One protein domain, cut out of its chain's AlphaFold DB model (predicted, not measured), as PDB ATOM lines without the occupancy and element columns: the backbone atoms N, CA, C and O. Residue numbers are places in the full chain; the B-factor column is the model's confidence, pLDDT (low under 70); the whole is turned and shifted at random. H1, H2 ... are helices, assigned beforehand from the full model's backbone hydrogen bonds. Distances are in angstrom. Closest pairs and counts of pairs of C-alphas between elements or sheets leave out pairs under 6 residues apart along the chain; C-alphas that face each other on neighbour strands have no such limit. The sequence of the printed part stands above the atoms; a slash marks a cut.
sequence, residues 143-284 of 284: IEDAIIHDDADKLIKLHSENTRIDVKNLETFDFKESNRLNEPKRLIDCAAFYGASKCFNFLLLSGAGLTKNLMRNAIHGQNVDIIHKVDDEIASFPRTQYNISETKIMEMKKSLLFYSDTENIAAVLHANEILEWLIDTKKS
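AT A GLANCE: This is residues 143 to 284 of the 284 residues of an uncharacterized protein of Tritrichomonas foetus (UniProt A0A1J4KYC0). Four helical hairpins, H1 with H2, H3 with H4, H5 with H6 and H8 with H9, stack one after another in a row. The longest helix, H7, lies between the third and fourth hairpins along the chain and comes back from a far corner to reach H5 with its last residue, 258; a wide loop, residues 162 to 186, joins H2 to H3, and residues 160 to 165 stick out. The printed part has 142 residues with nine named helices, H1 to H9 in order, and no named strand; the class is all helix. It is compact, with a radius of gyration of the C-alphas of 16.0 A and spans of 48 by 38 by 27 A.

IN THESE COORDINATES: Find C-alpha 143 at (56.243, 109.747, 36.275); from there H1, residues 143 to 148, runs 8.7 A. H2, residues 152 to 161, runs 14.2 A, and H3, residues 187 to 193, runs 9.8 A. Next look for H4, residues 197 to 205, 12.2 A; H5, residues 214 to 221, 10.4 A; and H6, residues 224 to 236, 18.3 A. H7, residues 244 to 258, starts with C-alpha 244 at (42.525, 87.240, 71.539) and runs 21.1 A. H8, residues 262 to 268, is 10.0 A long, and H9, residues 272 to 282, is 15.0 A long, ending at C-alpha 282 at (36.001, 103.435, 62.349).

HOW THE PARTS SIT: Begin with the hairpin of H1 and H2, which touch at a shallow tilt of 9 degrees, their closest C-alphas those of Ala 146 and Leu 155, 5.6 A apart. H2 touches H4, with C-alphas 152 and 199 closest at 4.7 A. H3 and H4 form a hairpin, with C-alphas 191 and 200 closest at 5.1 A. H5, the hub, touches H3 at a steep tilt of 48 degrees, with C-alphas 193 and 217 closest at 4.2 A. In the hairpin of H5 and H6, C-alphas 218 and 227 are closest at 5.3 A. H7 only just touches H5, with residue 258 alone and 3 pairs of C-alphas within 8 A; the closest, 215 and 258, are 6.0 A apart. H8 touches H5, with C-alphas 216 and 262 closest at 5.7 A, and forms a hairpin with H9, with C-alphas 266 and 275 closest at 5.3 A. H1 and H9 are apart. In each of the nine helices, every backbone O i to N i+4 pair is within hydrogen-bond range.

THE WHOLE: The two C-alphas farthest apart, those of Glu 161 and Ser 245, are 48.7 A from each other. The printed part has no cut and ends at residue 284, the chain's last. The link from H2 to H3 is long, with 25 residues; within it, residues 171 to 172 pair antiparallel with residues 185 to 186. Look for low confidence, pLDDT under 70, at residues 162 to 185, 238 to 253 and 283 to 284; the mean of the printed part is 75.9.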
ATOM      1  N   ILE A 143      56.967 110.703  35.428       81.81
ATOM      2  CA  ILE A 143      56.243 109.747  36.275       81.81
ATOM      3  C   ILE A 143      55.210 110.468  37.145       81.81
ATOM      4  O   ILE A 143      54.070 110.017  37.249       81.81
ATOM      5  N   GLU A 144      55.595 111.584  37.767       77.00
ATOM      6  CA  GLU A 144      54.679 112.401  38.567       77.00
ATOM      7  C   GLU A 144      53.564 112.966  37.696       77.00
ATOM      8  O   GLU A 144      52.402 112.884  38.081       77.00
ATOM      9  N   ASP A 145      53.888 113.447  36.495       81.69
ATOM     10  CA  ASP A 145      52.876 113.888  35.539       81.69
ATOM     11  C   ASP A 145      51.935 112.753  35.137       81.69
ATOM     12  O   ASP A 145      50.731 112.977  35.060       81.69
ATOM     13  N   ALA A 146      52.444 111.538  34.915       87.38
ATOM     14  CA  ALA A 146      51.583 110.395  34.618       87.38
ATOM     15  C   ALA A 146      50.597 110.118  35.768       87.38
ATOM     16  O   ALA A 146      49.416 109.893  35.528       87.38
ATOM     17  N   ILE A 147      51.042 110.199  37.027       86.38
ATOM     18  CA  ILE A 147      50.162 110.008  38.188       86.38
ATOM     19  C   ILE A 147      49.165 111.160  38.341       86.38
ATOM     20  O   ILE A 147      47.979 110.901  38.517       86.38
ATOM     21  N   ILE A 148      49.620 112.412  38.262       81.56
ATOM     22  CA  ILE A 148      48.776 113.607  38.439       81.56
ATOM     23  C   ILE A 148      47.627 113.636  37.424       81.56
ATOM     24  O   ILE A 148      46.539 114.098  37.752       81.56
ATOM     25  N   HIS A 149      47.850 113.114  36.216       86.06
ATOM     26  CA  HIS A 149      46.837 113.045  35.159       86.06
ATOM     27  C   HIS A 149      46.134 111.676  35.067       86.06
ATOM     28  O   HIS A 149      45.370 111.450  34.133       86.06
ATOM     29  N   ASP A 150      46.380 110.765  36.014       91.06
ATOM     30  CA  ASP A 150      45.886 109.377  36.013       91.06
ATOM     31  C   ASP A 150      46.133 108.618  34.683       91.06
ATOM     32  O   ASP A 150      45.321 107.807  34.228       91.06
ATOM     33  N   ASP A 151      47.275 108.889  34.045       92.69
ATOM     34  CA  ASP A 151      47.739 108.280  32.795       92.69
ATOM     35  C   ASP A 151      48.520 106.988  33.082       92.69
ATOM     36  O   ASP A 151      49.758 106.934  33.103       92.69
ATOM     37  N   ALA A 152      47.763 105.919  33.333       93.56
ATOM     38  CA  ALA A 152      48.328 104.604  33.609       93.56
ATOM     39  C   ALA A 152      49.135 104.043  32.429       93.56
ATOM     40  O   ALA A 152      50.128 103.358  32.661       93.56
ATOM     41  N   ASP A 153      48.768 104.351  31.182       94.56
ATOM     42  CA  ASP A 153      49.475 103.854  29.997       94.56
ATOM     43  C   ASP A 153      50.883 104.452  29.907       94.56
ATOM     44  O   ASP A 153      51.867 103.726  29.711       94.56
ATOM     45  N   LYS A 154      51.011 105.766  30.131       92.75
ATOM     46  CA  LYS A 154      52.314 106.432  30.236       92.75
ATOM     47  C   LYS A 154      53.117 105.887  31.411       92.75
ATOM     48  O   LYS A 154      54.304 105.608  31.246       92.75
ATOM     49  N   LEU A 155      52.488 105.678  32.569       89.69
ATOM     50  CA  LEU A 155      53.163 105.117  33.741       89.69
ATOM     51  C   LEU A 155      53.697 103.695  33.479       89.69
ATOM     52  O   LEU A 155      54.848 103.404  33.804       89.69
ATOM     53  N   ILE A 156      52.897 102.831  32.844       90.06
ATOM     54  CA  ILE A 156      53.285 101.471  32.441       90.06
ATOM     55  C   ILE A 156      54.470 101.521  31.476       90.06
ATOM     56  O   ILE A 156      55.450 100.793  31.659       90.06
ATOM     57  N   LYS A 157      54.406 102.398  30.467       90.75
ATOM     58  CA  LYS A 157      55.487 102.575  29.498       90.75
ATOM     59  C   LYS A 157      56.788 102.983  30.193       90.75
ATOM     60  O   LYS A 157      57.795 102.295  30.026       90.75
ATOM     61  N   LEU A 158      56.745 104.024  31.027       85.31
ATOM     62  CA  LEU A 158      57.901 104.510  31.788       85.31
ATOM     63  C   LEU A 158      58.489 103.423  32.698       85.31
ATOM     64  O   LEU A 158      59.708 103.260  32.753       85.31
ATOM     65  N   HIS A 159      57.637 102.640  33.367       80.56
ATOM     66  CA  HIS A 159      58.065 101.498  34.176       80.56
ATOM     67  C   HIS A 159      58.771 100.418  33.340       80.56
ATOM     68  O   HIS A 159      59.821  99.917  33.741       80.56
ATOM     69  N   SER A 160      58.233 100.086  32.163       81.62
ATOM     70  CA  SER A 160      58.797  99.053  31.285       81.62
ATOM     71  C   SER A 160      60.145  99.442  30.665       81.62
ATOM     72  O   SER A 160      61.016  98.590  30.491       81.62
ATOM     73  N   GLU A 161      60.336 100.728  30.364       82.06
ATOM     74  CA  GLU A 161      61.553 101.263  29.744       82.06
ATOM     75  C   GLU A 161      62.667 101.522  30.774       82.06
ATOM     76  O   GLU A 161      63.844 101.593  30.414       82.06
ATOM     77  N   ASN A 162      62.326 101.610  32.065       66.88
ATOM     78  CA  ASN A 162      63.267 101.898  33.140       66.88
ATOM     79  C   ASN A 162      63.189 100.846  34.258       66.88
ATOM     80  O   ASN A 162      62.525 101.022  35.278       66.88
ATOM     81  N   THR A 163      63.963  99.766  34.117       56.38
ATOM     82  CA  THR A 163      64.025  98.648  35.082       56.38
ATOM     83  C   THR A 163      64.557  99.028  36.471       56.38
ATOM     84  O   THR A 163      64.644  98.166  37.344       56.38
ATOM     85  N   ARG A 164      64.961 100.288  36.694       51.28
ATOM     86  CA  ARG A 164      65.302 100.817  38.027       51.28
ATOM     87  C   ARG A 164      64.071 101.265  38.817       51.28
ATOM     88  O   ARG A 164      64.201 101.566  39.999       51.28
ATOM     89  N   ILE A 165      62.897 101.296  38.184       57.88
ATOM     90  CA  ILE A 165      61.625 101.567  38.846       57.88
ATOM     91  C   ILE A 165      61.193 100.295  39.598       57.88
ATOM     92  O   ILE A 165      60.423  99.488  39.089       57.88
ATOM     93  N   ASP A 166      61.716 100.081  40.807       60.19
ATOM     94  CA  ASP A 166      61.226  99.051  41.730       60.19
ATOM     95  C   ASP A 166      59.885  99.460  42.360       60.19
ATOM     96  O   ASP A 166      59.852 100.056  43.430       60.19
ATOM     97  N   VAL A 167      58.764  99.099  41.733       61.00
ATOM     98  CA  VAL A 167      57.396  99.415  42.202       61.00
ATOM     99  C   VAL A 167      57.114  98.932  43.637       61.00
ATOM    100  O   VAL A 167      56.232  99.469  44.305       61.00
ATOM    101  N   LYS A 168      57.885  97.965  44.154       56.50
ATOM    102  CA  LYS A 168      57.707  97.422  45.511       56.50
ATOM    103  C   LYS A 168      58.317  98.311  46.592       56.50
ATOM    104  O   LYS A 168      57.805  98.334  47.708       56.50
ATOM    105  N   ASN A 169      59.384  99.041  46.263       53.31
ATOM    106  CA  ASN A 169      60.122  99.898  47.196       53.31
ATOM    107  C   ASN A 169      60.343 101.321  46.665       53.31
ATOM    108  O   ASN A 169      61.163 102.041  47.230       53.31
ATOM    109  N   LEU A 170      59.652 101.734  45.591       53.59
ATOM    110  CA  LEU A 170      59.888 103.040  44.990       53.59
ATOM    111  C   LEU A 170      59.377 104.147  45.896       53.59
ATOM    112  O   LEU A 170      58.207 104.526  45.878       53.59
ATOM    113  N   GLU A 171      60.307 104.670  46.665       47.25
ATOM    114  CA  GLU A 171      60.372 106.046  47.098       47.25
ATOM    115  C   GLU A 171      60.514 106.923  45.839       47.25
ATOM    116  O   GLU A 171      61.561 106.955  45.200       47.25
ATOM    117  N   THR A 172      59.431 107.575  45.409       40.66
ATOM    118  CA  THR A 172      59.556 108.772  44.564       40.66
ATOM    119  C   THR A 172      60.045 109.946  45.379       40.66
ATOM    120  O   THR A 172      59.913 109.959  46.605       40.66
ATOM    121  N   PHE A 173      60.539 110.932  44.627       44.53
ATOM    122  CA  PHE A 173      61.431 112.010  45.021       44.53
ATOM    123  C   PHE A 173      62.876 111.555  44.954       44.53
ATOM    124  O   PHE A 173      63.388 110.878  45.842       44.53
ATOM    125  N   ASP A 174      63.548 111.946  43.872       36.88
ATOM    126  CA  ASP A 174      64.998 112.008  43.898       36.88
ATOM    127  C   ASP A 174      65.369 112.854  45.125       36.88
ATOM    128  O   ASP A 174      65.020 114.037  45.205       36.88
ATOM    129  N   PHE A 175      66.002 112.218  46.117       38.16
ATOM    130  CA  PHE A 175      66.343 112.782  47.430       38.16
ATOM    131  C   PHE A 175      67.096 114.119  47.324       38.16
ATOM    132  O   PHE A 175      67.192 114.874  48.290       38.16
ATOM    133  N   LYS A 176      67.670 114.404  46.151       37.50
ATOM    134  CA  LYS A 176      68.458 115.602  45.886       37.50
ATOM    135  C   LYS A 176      67.687 116.774  45.288       37.50
ATOM    136  O   LYS A 176      68.203 117.883  45.392       37.50
ATOM    137  N   GLU A 177      66.515 116.567  44.688       38.62
ATOM    138  CA  GLU A 177      65.859 117.623  43.897       38.62
ATOM    139  C   GLU A 177      64.390 117.870  44.245       38.62
ATOM    140  O   GLU A 177      63.921 118.980  44.033       38.62
ATOM    141  N   SER A 178      63.674 116.928  44.869       38.62
ATOM    142  CA  SER A 178      62.308 117.201  45.332       38.62
ATOM    143  C   SER A 178      62.278 117.520  46.826       38.62
ATOM    144  O   SER A 178      62.272 116.645  47.688       38.62
ATOM    145  N   ASN A 179      62.188 118.811  47.136       41.09
ATOM    146  CA  ASN A 179      61.872 119.322  48.474       41.09
ATOM    147  C   ASN A 179      60.358 119.242  48.786       41.09
ATOM    148  O   ASN A 179      59.881 119.896  49.716       41.09
ATOM    149  N   ARG A 180      59.571 118.473  48.011       45.34
ATOM    150  CA  ARG A 180      58.107 118.426  48.144       45.34
ATOM    151  C   ARG A 180      57.589 117.619  49.327       45.34
ATOM    152  O   ARG A 180      56.377 117.513  49.432       45.34
ATOM    153  N   LEU A 181      58.437 117.096  50.214       40.88
ATOM    154  CA  LEU A 181      58.127 116.705  51.597       40.88
ATOM    155  C   LEU A 181      59.393 116.142  52.252       40.88
ATOM    156  O   LEU A 181      60.228 115.542  51.588       40.88
ATOM    157  N   ASN A 182      59.523 116.293  53.569       34.69
ATOM    158  CA  ASN A 182      60.652 115.767  54.349       34.69
ATOM    159  C   ASN A 182      60.711 114.220  54.444       34.69
ATOM    160  O   ASN A 182      61.447 113.700  55.278       34.69
ATOM    161  N   GLU A 183      59.971 113.472  53.621       43.03
ATOM    162  CA  GLU A 183      60.110 112.021  53.466       43.03
ATOM    163  C   GLU A 183      59.846 111.637  51.994       43.03
ATOM    164  O   GLU A 183      58.977 112.237  51.352       43.03
ATOM    165  N   PRO A 184      60.558 110.637  51.449       45.31
ATOM    166  CA  PRO A 184      60.239 110.076  50.142       45.31
ATOM    167  C   PRO A 184      58.776 109.598  50.090       45.31
ATOM    168  O   PRO A 184      58.328 108.860  50.972       45.31
ATOM    169  N   LYS A 185      58.013 109.988  49.059       64.50
ATOM    170  CA  LYS A 185      56.639 109.487  48.864       64.50
ATOM    171  C   LYS A 185      56.685 108.238  48.018       64.50
ATOM    172  O   LYS A 185      57.303 108.245  46.961       64.50
ATOM    173  N   ARG A 186      55.990 107.173  48.401       76.75
ATOM    174  CA  ARG A 186      55.851 106.033  47.490       76.75
ATOM    175  C   ARG A 186      54.951 106.403  46.310       76.75
ATOM    176  O   ARG A 186      54.012 107.170  46.490       76.75
ATOM    177  N   LEU A 187      55.172 105.829  45.122       81.44
ATOM    178  CA  LEU A 187      54.290 106.069  43.959       81.44
ATOM    179  C   LEU A 187      52.810 105.840  44.300       81.44
ATOM    180  O   LEU A 187      51.946 106.604  43.879       81.44
ATOM    181  N   ILE A 188      52.526 104.799  45.090       87.50
ATOM    182  CA  ILE A 188      51.164 104.456  45.507       87.50
ATOM    183  C   ILE A 188      50.561 105.511  46.451       87.50
ATOM    184  O   ILE A 188      49.368 105.784  46.365       87.50
ATOM    185  N   ASP A 189      51.383 106.163  47.284       84.25
ATOM    186  CA  ASP A 189      50.960 107.292  48.119       84.25
ATOM    187  C   ASP A 189      50.611 108.509  47.263       84.25
ATOM    188  O   ASP A 189      49.602 109.162  47.513       84.25
ATOM    189  N   CYS A 190      51.414 108.793  46.233       83.62
ATOM    190  CA  CYS A 190      51.124 109.856  45.272       83.62
ATOM    191  C   CYS A 190      49.824 109.573  44.513       83.62
ATOM    192  O   CYS A 190      48.966 110.447  44.426       83.62
ATOM    193  N   ALA A 191      49.642 108.351  44.006       88.62
ATOM    194  CA  ALA A 191      48.428 107.980  43.285       88.62
ATOM    195  C   ALA A 191      47.178 108.069  44.172       88.62
ATOM    196  O   ALA A 191      46.159 108.597  43.734       88.62
ATOM    197  N   ALA A 192      47.271 107.634  45.433       89.88
ATOM    198  CA  ALA A 192      46.191 107.797  46.399       89.88
ATOM    199  C   ALA A 192      45.893 109.279  46.676       89.88
ATOM    200  O   ALA A 192      44.735 109.685  46.625       89.88
ATOM    201  N   PHE A 193      46.933 110.090  46.897       86.50
ATOM    202  CA  PHE A 193      46.822 111.524  47.180       86.50
ATOM    203  C   PHE A 193      46.123 112.306  46.063       86.50
ATOM    204  O   PHE A 193      45.319 113.190  46.353       86.50
ATOM    205  N   TYR A 194      46.417 111.974  44.804       84.50
ATOM    206  CA  TYR A 194      45.819 112.620  43.632       84.50
ATOM    207  C   TYR A 194      44.500 111.974  43.169       84.50
ATOM    208  O   TYR A 194      43.944 112.361  42.143       84.50
ATOM    209  N   GLY A 195      44.004 110.950  43.878       88.44
ATOM    210  CA  GLY A 195      42.812 110.205  43.461       88.44
ATOM    211  C   GLY A 195      42.976 109.469  42.121       88.44
ATOM    212  O   GLY A 195      41.975 109.163  41.469       88.44
ATOM    213  N   ALA A 196      44.218 109.197  41.705       90.62
ATOM    214  CA  ALA A 196      44.595 108.628  40.413       90.62
ATOM    215  C   ALA A 196      44.338 107.115  40.384       90.62
ATOM    216  O   ALA A 196      45.231 106.292  40.604       90.62
ATOM    217  N   SER A 197      43.074 106.749  40.186       93.56
ATOM    218  CA  SER A 197      42.573 105.380  40.318       93.56
ATOM    219  C   SER A 197      43.241 104.372  39.381       93.56
ATOM    220  O   SER A 197      43.528 103.246  39.801       93.56
ATOM    221  N   LYS A 198      43.519 104.745  38.125       94.50
ATOM    222  CA  LYS A 198      44.123 103.848  37.131       94.50
ATOM    223  C   LYS A 198      45.581 103.584  37.487       94.50
ATOM    224  O   LYS A 198      45.996 102.425  37.551       94.50
ATOM    225  N   CYS A 199      46.326 104.642  37.799       92.81
ATOM    226  CA  CYS A 199      47.705 104.553  38.272       92.81
ATOM    227  C   CYS A 199      47.796 103.775  39.594       92.81
ATOM    228  O   CYS A 199      48.635 102.884  39.722       92.81
ATOM    229  N   PHE A 200      46.901 104.039  40.550       93.50
ATOM    230  CA  PHE A 200      46.838 103.330  41.831       93.50
ATOM    231  C   PHE A 200      46.646 101.820  41.637       93.50
ATOM    232  O   PHE A 200      47.398 101.025  42.202       93.50
ATOM    233  N   ASN A 201      45.689 101.417  40.793       93.81
ATOM    234  CA  ASN A 201      45.431 100.005  40.503       93.81
ATOM    235  C   ASN A 201      46.646  99.321  39.869       93.81
ATOM    236  O   ASN A 201      47.003  98.214  40.268       93.81
ATOM    237  N   PHE A 202      47.300  99.976  38.905       92.56
ATOM    238  CA  PHE A 202      48.518  99.451  38.290       92.56
ATOM    239  C   PHE A 202      49.629  99.228  39.326       92.56
ATOM    240  O   PHE A 202      50.250  98.161  39.350       92.56
ATOM    241  N   LEU A 203      49.862 100.208  40.203       90.06
ATOM    242  CA  LEU A 203      50.893 100.136  41.240       90.06
ATOM    243  C   LEU A 203      50.605  99.015  42.245       90.06
ATOM    244  O   LEU A 203      51.502  98.229  42.556       90.06
ATOM    245  N   LEU A 204      49.355  98.899  42.698       88.38
ATOM    246  CA  LEU A 204      48.921  97.845  43.615       88.38
ATOM    247  C   LEU A 204      49.100  96.448  42.991       88.38
ATOM    248  O   LEU A 204      49.719  95.577  43.599       88.38
ATOM    249  N   LEU A 205      48.658  96.251  41.740       88.50
ATOM    250  CA  LEU A 205      48.838  94.989  40.999       88.50
ATOM    251  C   LEU A 205      50.313  94.648  40.748       88.50
ATOM    252  O   LEU A 205      50.682  93.475  40.685       88.50
ATOM    253  N   SER A 206      51.162  95.666  40.641       85.69
ATOM    254  CA  SER A 206      52.614  95.524  40.496       85.69
ATOM    255  C   SER A 206      53.329  95.231  41.826       85.69
ATOM    256  O   SER A 206      54.549  95.048  41.858       85.69
ATOM    257  N   GLY A 207      52.578  95.128  42.927       81.62
ATOM    258  CA  GLY A 207      53.074  94.739  44.243       81.62
ATOM    259  C   GLY A 207      53.532  95.901  45.121       81.62
ATOM    260  O   GLY A 207      54.301  95.667  46.056       81.62
ATOM    261  N   ALA A 208      53.095  97.133  44.842       84.19
ATOM    262  CA  ALA A 208      53.272  98.237  45.779       84.19
ATOM    263  C   ALA A 208      52.520  97.924  47.085       84.19
ATOM    264  O   ALA A 208      51.323  97.647  47.078       84.19
ATOM    265  N   GLY A 209      53.238  97.922  48.210       74.56
ATOM    266  CA  GLY A 209      52.674  97.560  49.510       74.56
ATOM    267  C   GLY A 209      52.010  98.726  50.245       74.56
ATOM    268  O   GLY A 209      52.263  99.896  49.950       74.56
ATOM    269  N   LEU A 210      51.236  98.391  51.283       79.75
ATOM    270  CA  LEU A 210      50.666  99.362  52.219       79.75
ATOM    271  C   LEU A 210      51.736 100.270  52.843       79.75
ATOM    272  O   LEU A 210      52.857  99.853  53.162       79.75
ATOM    273  N   THR A 211      51.350 101.520  53.075       81.00
ATOM    274  CA  THR A 211      52.155 102.532  53.766       81.00
ATOM    275  C   THR A 211      51.348 103.089  54.937       81.00
ATOM    276  O   THR A 211      50.117 103.079  54.905       81.00
ATOM    277  N   LYS A 212      52.028 103.613  55.967       79.12
ATOM    278  CA  LYS A 212      51.374 104.283  57.110       79.12
ATOM    279  C   LYS A 212      50.498 105.475  56.681       79.12
ATOM    280  O   LYS A 212      49.546 105.807  57.368       79.12
ATOM    281  N   ASN A 213      50.809 106.100  55.542       80.94
ATOM    282  CA  ASN A 213      50.140 107.309  55.063       80.94
ATOM    283  C   ASN A 213      49.067 107.020  54.005       80.94
ATOM    284  O   ASN A 213      48.367 107.943  53.596       80.94
ATOM    285  N   LEU A 214      48.933 105.772  53.548       86.69
ATOM    286  CA  LEU A 214      48.163 105.465  52.347       86.69
ATOM    287  C   LEU A 214      46.678 105.810  52.486       86.69
ATOM    288  O   LEU A 214      46.109 106.412  51.585       86.69
ATOM    289  N   MET A 215      46.075 105.499  53.636       90.19
ATOM    290  CA  MET A 215      44.679 105.843  53.931       90.19
ATOM    291  C   MET A 215      44.483 107.362  54.029       90.19
ATOM    292  O   MET A 215      43.583 107.917  53.404       90.19
ATOM    293  N   ARG A 216      45.387 108.059  54.731       86.88
ATOM    294  CA  ARG A 216      45.417 109.528  54.781       86.88
ATOM    295  C   ARG A 216      45.473 110.142  53.377       86.88
ATOM    296  O   ARG A 216      44.747 111.091  53.096       86.88
ATOM    297  N   ASN A 217      46.319 109.602  52.506       85.81
ATOM    298  CA  ASN A 217      46.451 110.061  51.128       85.81
ATOM    299  C   ASN A 217      45.204 109.721  50.297       85.81
ATOM    300  O   ASN A 217      44.749 110.568  49.545       85.81
ATOM    301  N   ALA A 218      44.605 108.541  50.470       90.12
ATOM    302  CA  ALA A 218      43.379 108.151  49.770       90.12
ATOM    303  C   ALA A 218      42.194 109.072  50.108       90.12
ATOM    304  O   ALA A 218      41.466 109.495  49.212       90.12
ATOM    305  N   ILE A 219      42.046 109.437  51.387       88.50
ATOM    306  CA  ILE A 219      41.054 110.425  51.833       88.50
ATOM    307  C   ILE A 219      41.368 111.794  51.250       88.50
ATOM    308  O   ILE A 219      40.458 112.476  50.789       88.50
ATOM    309  N   HIS A 220      42.650 112.174  51.210       84.50
ATOM    310  CA  HIS A 220      43.042 113.404  50.539       84.50
ATOM    311  C   HIS A 220      42.605 113.400  49.070       84.50
ATOM    312  O   HIS A 220      42.004 114.368  48.631       84.50
ATOM    313  N   GLY A 221      42.816 112.310  48.331       84.19
ATOM    314  CA  GLY A 221      42.387 112.162  46.933       84.19
ATOM    315  C   GLY A 221      40.870 112.138  46.706       84.19
ATOM    316  O   GLY A 221      40.424 112.239  45.558       84.19
ATOM    317  N   GLN A 222      40.084 111.989  47.779       89.19
ATOM    318  CA  GLN A 222      38.620 111.886  47.768       89.19
ATOM    319  C   GLN A 222      38.103 110.852  46.756       89.19
ATOM    320  O   GLN A 222      37.083 111.053  46.105       89.19
ATOM    321  N   ASN A 223      38.848 109.766  46.535       89.62
ATOM    322  CA  ASN A 223      38.452 108.696  45.623       89.62
ATOM    323  C   ASN A 223      37.979 107.492  46.444       89.62
ATOM    324  O   ASN A 223      38.799 106.756  46.998       89.62
ATOM    325  N   VAL A 224      36.658 107.314  46.524       90.25
ATOM    326  CA  VAL A 224      36.000 106.293  47.356       90.25
ATOM    327  C   VAL A 224      36.471 104.877  47.005       90.25
ATOM    328  O   VAL A 224      36.760 104.087  47.905       90.25
ATOM    329  N   ASP A 225      36.692 104.579  45.721       91.38
ATOM    330  CA  ASP A 225      37.217 103.277  45.292       91.38
ATOM    331  C   ASP A 225      38.622 103.008  45.843       91.38
ATOM    332  O   ASP A 225      38.933 101.883  46.241       91.38
ATOM    333  N   ILE A 226      39.494 104.023  45.857       93.50
ATOM    334  CA  ILE A 226      40.833 103.900  46.447       93.50
ATOM    335  C   ILE A 226      40.711 103.702  47.959       93.50
ATOM    336  O   ILE A 226      41.373 102.823  48.504       93.50
ATOM    337  N   ILE A 227      39.861 104.478  48.635       93.88
ATOM    338  CA  ILE A 227      39.664 104.391  50.090       93.88
ATOM    339  C   ILE A 227      39.222 102.982  50.490       93.88
ATOM    340  O   ILE A 227      39.843 102.378  51.367       93.88
ATOM    341  N   HIS A 228      38.217 102.423  49.811       92.56
ATOM    342  CA  HIS A 228      37.749 101.064  50.082       92.56
ATOM    343  C   HIS A 228      38.810 100.005  49.783       92.56
ATOM    344  O   HIS A 228      39.030  99.127  50.612       92.56
ATOM    345  N   LYS A 229      39.551 100.123  48.673       92.81
ATOM    346  CA  LYS A 229      40.673  99.211  48.383       92.81
ATOM    347  C   LYS A 229      41.743  99.251  49.470       92.81
ATOM    348  O   LYS A 229      42.264  98.212  49.860       92.81
ATOM    349  N   VAL A 230      42.084 100.440  49.968       91.31
ATOM    350  CA  VAL A 230      43.064 100.587  51.051       91.31
ATOM    351  C   VAL A 230      42.524  99.996  52.358       91.31
ATOM    352  O   VAL A 230      43.280  99.332  53.064       91.31
ATOM    353  N   ASP A 231      41.240 100.186  52.676       91.50
ATOM    354  CA  ASP A 231      40.612  99.562  53.849       91.50
ATOM    355  C   ASP A 231      40.638  98.029  53.765       91.50
ATOM    356  O   ASP A 231      41.042  97.371  54.726       91.50
ATOM    357  N   ASP A 232      40.308  97.459  52.604       89.12
ATOM    358  CA  ASP A 232      40.348  96.013  52.360       89.12
ATOM    359  C   ASP A 232      41.763  95.439  52.546       89.12
ATOM    360  O   ASP A 232      41.951  94.416  53.216       89.12
ATOM    361  N   GLU A 233      42.785  96.123  52.024       85.25
ATOM    362  CA  GLU A 233      44.191  95.752  52.217       85.25
ATOM    363  C   GLU A 233      44.613  95.844  53.700       85.25
ATOM    364  O   GLU A 233      45.304  94.964  54.227       85.25
ATOM    365  N   ILE A 234      44.168  96.869  54.438       85.50
ATOM    366  CA  ILE A 234      44.432  96.994  55.885       85.50
ATOM    367  C   ILE A 234      43.731  95.871  56.670       85.50
ATOM    368  O   ILE A 234      44.295  95.321  57.635       85.50
ATOM    369  N   ALA A 235      42.507  95.515  56.276       83.69
ATOM    370  CA  ALA A 235      41.726  94.448  56.886       83.69
ATOM    371  C   ALA A 235      42.386  93.077  56.672       83.69
ATOM    372  O   ALA A 235      42.490  92.294  57.627       83.69
ATOM    373  N   SER A 236      42.899  92.825  55.464       78.56
ATOM    374  CA  SER A 236      43.598  91.592  55.086       78.56
ATOM    375  C   SER A 236      45.024  91.496  55.649       78.56
ATOM    376  O   SER A 236      45.560  90.389  55.769       78.56
ATOM    377  N   PHE A 237      45.617  92.617  56.089       71.75
ATOM    378  CA  PHE A 237      46.949  92.651  56.696       71.75
ATOM    379  C   PHE A 237      47.060  91.622  57.842       71.75
ATOM    380  O   PHE A 237      46.243  91.656  58.776       71.75
ATOM    381  N   PRO A 238      48.039  90.697  57.801       65.50
ATOM    382  CA  PRO A 238      47.968  89.409  58.483       65.50
ATOM    383  C   PRO A 238      47.641  89.515  59.980       65.50
ATOM    384  O   PRO A 238      48.406  90.053  60.779       65.50
ATOM    385  N   ARG A 239      46.487  88.946  60.363       56.66
ATOM    386  CA  ARG A 239      46.058  88.703  61.762       56.66
ATOM    387  C   ARG A 239      46.768  87.497  62.394       56.66
ATOM    388  O   ARG A 239      46.653  87.234  63.591       56.66
ATOM    389  N   THR A 240      47.426  86.704  61.560       47.66
ATOM    390  CA  THR A 240      47.626  85.271  61.753       47.66
ATOM    391  C   THR A 240      48.867  84.972  62.581       47.66
ATOM    392  O   THR A 240      49.879  84.569  62.018       47.66
ATOM    393  N   GLN A 241      48.780  85.176  63.899       49.56
ATOM    394  CA  GLN A 241      49.554  84.432  64.918       49.56
ATOM    395  C   GLN A 241      49.213  84.790  66.378       49.56
ATOM    396  O   GLN A 241      49.812  84.232  67.291       49.56
ATOM    397  N   TYR A 242      48.261  85.692  66.615       53.12
ATOM    398  CA  TYR A 242      48.115  86.354  67.911       53.12
ATOM    399  C   TYR A 242      46.895  85.870  68.707       53.12
ATOM    400  O   TYR A 242      45.833  85.606  68.141       53.12
ATOM    401  N   ASN A 243      47.037  85.783  70.033       61.03
ATOM    402  CA  ASN A 243      45.942  85.444  70.953       61.03
ATOM    403  C   ASN A 243      44.888  86.571  71.016       61.03
ATOM    404  O   ASN A 243      45.190  87.716  70.706       61.03
ATOM    405  N   ILE A 244      43.671  86.293  71.510       63.94
ATOM    406  CA  ILE A 244      42.525  87.240  71.539       63.94
ATOM    407  C   ILE A 244      42.874  88.621  72.143       63.94
ATOM    408  O   ILE A 244      42.422  89.655  71.647       63.94
ATOM    409  N   SER A 245      43.684  88.668  73.206       64.94
ATOM    410  CA  SER A 245      44.140  89.928  73.817       64.94
ATOM    411  C   SER A 245      45.097  90.714  72.917       64.94
ATOM    412  O   SER A 245      45.043  91.939  72.870       64.94
ATOM    413  N   GLU A 246      45.952  90.015  72.175       65.44
ATOM    414  CA  GLU A 246      46.870  90.601  71.201       65.44
ATOM    415  C   GLU A 246      46.133  91.010  69.920       65.44
ATOM    416  O   GLU A 246      46.512  92.005  69.311       65.44
ATOM    417  N   THR A 247      45.035  90.333  69.553       66.12
ATOM    418  CA  THR A 247      44.160  90.729  68.437       66.12
ATOM    419  C   THR A 247      43.542  92.105  68.675       66.12
ATOM    420  O   THR A 247      43.662  92.967  67.812       66.12
ATOM    421  N   LYS A 248      42.969  92.359  69.863       66.56
ATOM    422  CA  LYS A 248      42.409  93.684  70.204       66.56
ATOM    423  C   LYS A 248      43.474  94.782  70.225       66.56
ATOM    424  O   LYS A 248      43.251  95.872  69.712       66.56
ATOM    425  N   ILE A 249      44.653  94.492  70.785       67.94
ATOM    426  CA  ILE A 249      45.787  95.430  70.777       67.94
ATOM    427  C   ILE A 249      46.257  95.695  69.339       67.94
ATOM    428  O   ILE A 249      46.610  96.824  69.011       67.94
ATOM    429  N   MET A 250      46.260  94.678  68.476       68.38
ATOM    430  CA  MET A 250      46.632  94.808  67.069       68.38
ATOM    431  C   MET A 250      45.600  95.616  66.278       68.38
ATOM    432  O   MET A 250      45.992  96.453  65.476       68.38
ATOM    433  N   GLU A 251      44.303  95.427  66.521       69.31
ATOM    434  CA  GLU A 251      43.237  96.238  65.916       69.31
ATOM    435  C   GLU A 251      43.342  97.707  66.342       69.31
ATOM    436  O   GLU A 251      43.343  98.590  65.485       69.31
ATOM    437  N   MET A 252      43.566  97.977  67.633       65.56
ATOM    438  CA  MET A 252      43.832  99.335  68.127       65.56
ATOM    439  C   MET A 252      45.093  99.945  67.498       65.56
ATOM    440  O   MET A 252      45.088 101.110  67.109       65.56
ATOM    441  N   LYS A 253      46.174  99.165  67.354       69.62
ATOM    442  CA  LYS A 253      47.407  99.619  66.690       69.62
ATOM    443  C   LYS A 253      47.205  99.871  65.198       69.62
ATOM    444  O   LYS A 253      47.757 100.842  64.703       69.62
ATOM    445  N   LYS A 254      46.431  99.040  64.490       71.38
ATOM    446  CA  LYS A 254      46.076  99.254  63.077       71.38
ATOM    447  C   LYS A 254      45.257 100.531  62.906       71.38
ATOM    448  O   LYS A 254      45.584 101.332  62.039       71.38
ATOM    449  N   SER A 255      44.243 100.731  63.750       72.62
ATOM    450  CA  SER A 255      43.446 101.962  63.760       72.62
ATOM    451  C   SER A 255      44.339 103.184  63.985       72.62
ATOM    452  O   SER A 255      44.370 104.079  63.149       72.62
ATOM    453  N   LEU A 256      45.177 103.170  65.026       71.75
ATOM    454  CA  LEU A 256      46.095 104.276  65.309       71.75
ATOM    455  C   LEU A 256      47.137 104.500  64.198       71.75
ATOM    456  O   LEU A 256      47.555 105.628  63.985       71.75
ATOM    457  N   LEU A 257      47.579 103.440  63.516       73.75
ATOM    458  CA  LEU A 257      48.632 103.521  62.504       73.75
ATOM    459  C   LEU A 257      48.136 104.049  61.154       73.75
ATOM    460  O   LEU A 257      48.887 104.759  60.495       73.75
ATOM    461  N   PHE A 258      46.928 103.669  60.730       78.44
ATOM    462  CA  PHE A 258      46.419 103.990  59.389       78.44
ATOM    463  C   PHE A 258      45.294 105.028  59.389       78.44
ATOM    464  O   PHE A 258      45.125 105.725  58.395       78.44
ATOM    465  N   TYR A 259      44.534 105.142  60.480       82.50
ATOM    466  CA  TYR A 259      43.357 106.008  60.558       82.50
ATOM    467  C   TYR A 259      43.568 107.266  61.411       82.50
ATOM    468  O   TYR A 259      42.654 108.081  61.524       82.50
ATOM    469  N   SER A 260      44.757 107.482  61.983       78.06
ATOM    470  CA  SER A 260      45.040 108.711  62.734       78.06
ATOM    471  C   SER A 260      44.826 109.958  61.872       78.06
ATOM    472  O   SER A 260      45.358 110.041  60.765       78.06
ATOM    473  N   ASP A 261      44.079 110.926  62.405       76.00
ATOM    474  CA  ASP A 261      43.771 112.227  61.789       76.00
ATOM    475  C   ASP A 261      42.952 112.174  60.489       76.00
ATOM    476  O   ASP A 261      42.742 113.205  59.848       76.00
ATOM    477  N   THR A 262      42.440 111.003  60.107       82.81
ATOM    478  CA  THR A 262      41.664 110.831  58.871       82.81
ATOM    479  C   THR A 262      40.374 111.648  58.857       82.81
ATOM    480  O   THR A 262      40.050 112.245  57.831       82.81
ATOM    481  N   GLU A 263      39.685 111.782  59.993       82.25
ATOM    482  CA  GLU A 263      38.459 112.583  60.078       82.25
ATOM    483  C   GLU A 263      38.749 114.079  59.993       82.25
ATOM    484  O   GLU A 263      37.972 114.824  59.404       82.25
ATOM    485  N   ASN A 264      39.880 114.524  60.552       77.69
ATOM    486  CA  ASN A 264      40.297 115.922  60.457       77.69
ATOM    487  C   ASN A 264      40.547 116.302  58.995       77.69
ATOM    488  O   ASN A 264      40.170 117.389  58.566       77.69
ATOM    489  N   ILE A 265      41.145 115.394  58.222       79.50
ATOM    490  CA  ILE A 265      41.424 115.610  56.800       79.50
ATOM    491  C   ILE A 265      40.129 115.600  55.996       79.50
ATOM    492  O   ILE A 265      39.900 116.537  55.236       79.50
ATOM    493  N   ALA A 266      39.260 114.608  56.206       84.75
ATOM    494  CA  ALA A 266      37.958 114.554  55.544       84.75
ATOM    495  C   ALA A 266      37.118 115.811  55.845       84.75
ATOM    496  O   ALA A 266      36.553 116.413  54.937       84.75
ATOM    497  N   ALA A 267      37.116 116.278  57.098       83.00
ATOM    498  CA  ALA A 267      36.412 117.493  57.498       83.00
ATOM    499  C   ALA A 267      36.994 118.764  56.856       83.00
ATOM    500  O   ALA A 267      36.232 119.616  56.403       83.00
ATOM    501  N   VAL A 268      38.324 118.900  56.794       78.44
ATOM    502  CA  VAL A 268      38.985 120.048  56.142       78.44
ATOM    503  C   VAL A 268      38.706 120.067  54.639       78.44
ATOM    504  O   VAL A 268      38.484 121.135  54.073       78.44
ATOM    505  N   LEU A 269      38.682 118.899  53.998       79.38
ATOM    506  CA  LEU A 269      38.408 118.767  52.567       79.38
ATOM    507  C   LEU A 269      36.918 118.801  52.224       79.38
ATOM    508  O   LEU A 269      36.577 118.731  51.047       79.38
ATOM    509  N   HIS A 270      36.035 118.936  53.216       83.31
ATOM    510  CA  HIS A 270      34.591 118.842  53.003       83.31
ATOM    511  C   HIS A 270      34.180 117.557  52.269       83.31
ATOM    512  O   HIS A 270      33.234 117.582  51.492       83.31
ATOM    513  N   ALA A 271      34.897 116.462  52.541       84.38
ATOM    514  CA  ALA A 271      34.635 115.137  52.001       84.38
ATOM    515  C   ALA A 271      33.532 114.470  52.841       84.38
ATOM    516  O   ALA A 271      33.833 113.694  53.756       84.38
ATOM    517  N   ASN A 272      32.274 114.877  52.654       85.81
ATOM    518  CA  ASN A 272      31.220 114.649  53.649       85.81
ATOM    519  C   ASN A 272      30.823 113.173  53.720       85.81
ATOM    520  O   ASN A 272      30.712 112.643  54.825       85.81
ATOM    521  N   GLU A 273      30.711 112.501  52.572       86.19
ATOM    522  CA  GLU A 273      30.439 111.058  52.501       86.19
ATOM    523  C   GLU A 273      31.555 110.248  53.186       86.19
ATOM    524  O   GLU A 273      31.310 109.348  53.990       86.19
ATOM    525  N   ILE A 274      32.814 110.618  52.932       89.25
ATOM    526  CA  ILE A 274      33.980 109.957  53.533       89.25
ATOM    527  C   ILE A 274      34.015 110.192  55.047       89.25
ATOM    528  O   ILE A 274      34.334 109.279  55.813       89.25
ATOM    529  N   LEU A 275      33.694 111.407  55.495       86.69
ATOM    530  CA  LEU A 275      33.637 111.748  56.913       86.69
ATOM    531  C   LEU A 275      32.547 110.947  57.638       86.69
ATOM    532  O   LEU A 275      32.803 110.444  58.734       86.69
ATOM    533  N   GLU A 276      31.371 110.805  57.025       85.06
ATOM    534  CA  GLU A 276      30.279 109.978  57.541       85.06
ATOM    535  C   GLU A 276      30.723 108.516  57.669       85.06
ATOM    536  O   GLU A 276      30.668 107.947  58.763       85.06
ATOM    537  N   TRP A 277      31.290 107.943  56.602       88.56
ATOM    538  CA  TRP A 277      31.819 106.578  56.615       88.56
ATOM    539  C   TRP A 277      32.866 106.356  57.716       88.56
ATOM    540  O   TRP A 277      32.823 105.338  58.417       88.56
ATOM    541  N   LEU A 278      33.796 107.298  57.915       86.00
ATOM    542  CA  LEU A 278      34.809 107.214  58.972       86.00
ATOM    543  C   LEU A 278      34.176 107.208  60.371       86.00
ATOM    544  O   LEU A 278      34.576 106.415  61.228       86.00
ATOM    545  N   ILE A 279      33.189 108.074  60.607       83.81
ATOM    546  CA  ILE A 279      32.498 108.176  61.897       83.81
ATOM    547  C   ILE A 279      31.710 106.898  62.193       83.81
ATOM    548  O   ILE A 279      31.800 106.381  63.309       83.81
ATOM    549  N   ASP A 280      31.006 106.360  61.202       83.81
ATOM    550  CA  ASP A 280      30.137 105.198  61.383       83.81
ATOM    551  C   ASP A 280      30.909 103.884  61.502       83.81
ATOM    552  O   ASP A 280      30.526 103.000  62.272       83.81
ATOM    553  N   THR A 281      32.006 103.737  60.755       79.06
ATOM    554  CA  THR A 281      32.689 102.442  60.625       79.06
ATOM    555  C   THR A 281      33.993 102.332  61.406       79.06
ATOM    556  O   THR A 281      34.420 101.212  61.694       79.06
ATOM    557  N   LYS A 282      34.651 103.451  61.749       76.88
ATOM    558  CA  LYS A 282      36.001 103.435  62.349       76.88
ATOM    559  C   LYS A 282      36.067 103.976  63.781       76.88
ATOM    560  O   LYS A 282      37.099 103.797  64.428       76.88
ATOM    561  N   LYS A 283      34.987 104.573  64.307       63.09
ATOM    562  CA  LYS A 283      34.908 105.131  65.677       63.09
ATOM    563  C   LYS A 283      34.146 104.282  66.710       63.09
ATOM    564  O   LYS A 283      33.853 104.785  67.796       63.09
ATOM    565  N   SER A 284      33.860 103.013  66.414       42.75
ATOM    566  CA  SER A 284      33.198 102.066  67.333       42.75
ATOM    567  C   SER A 284      34.137 101.442  68.367       42.75
ATOM    568  O   SER A 284      35.140 100.829  67.931       42.75
TER     569      SER A 284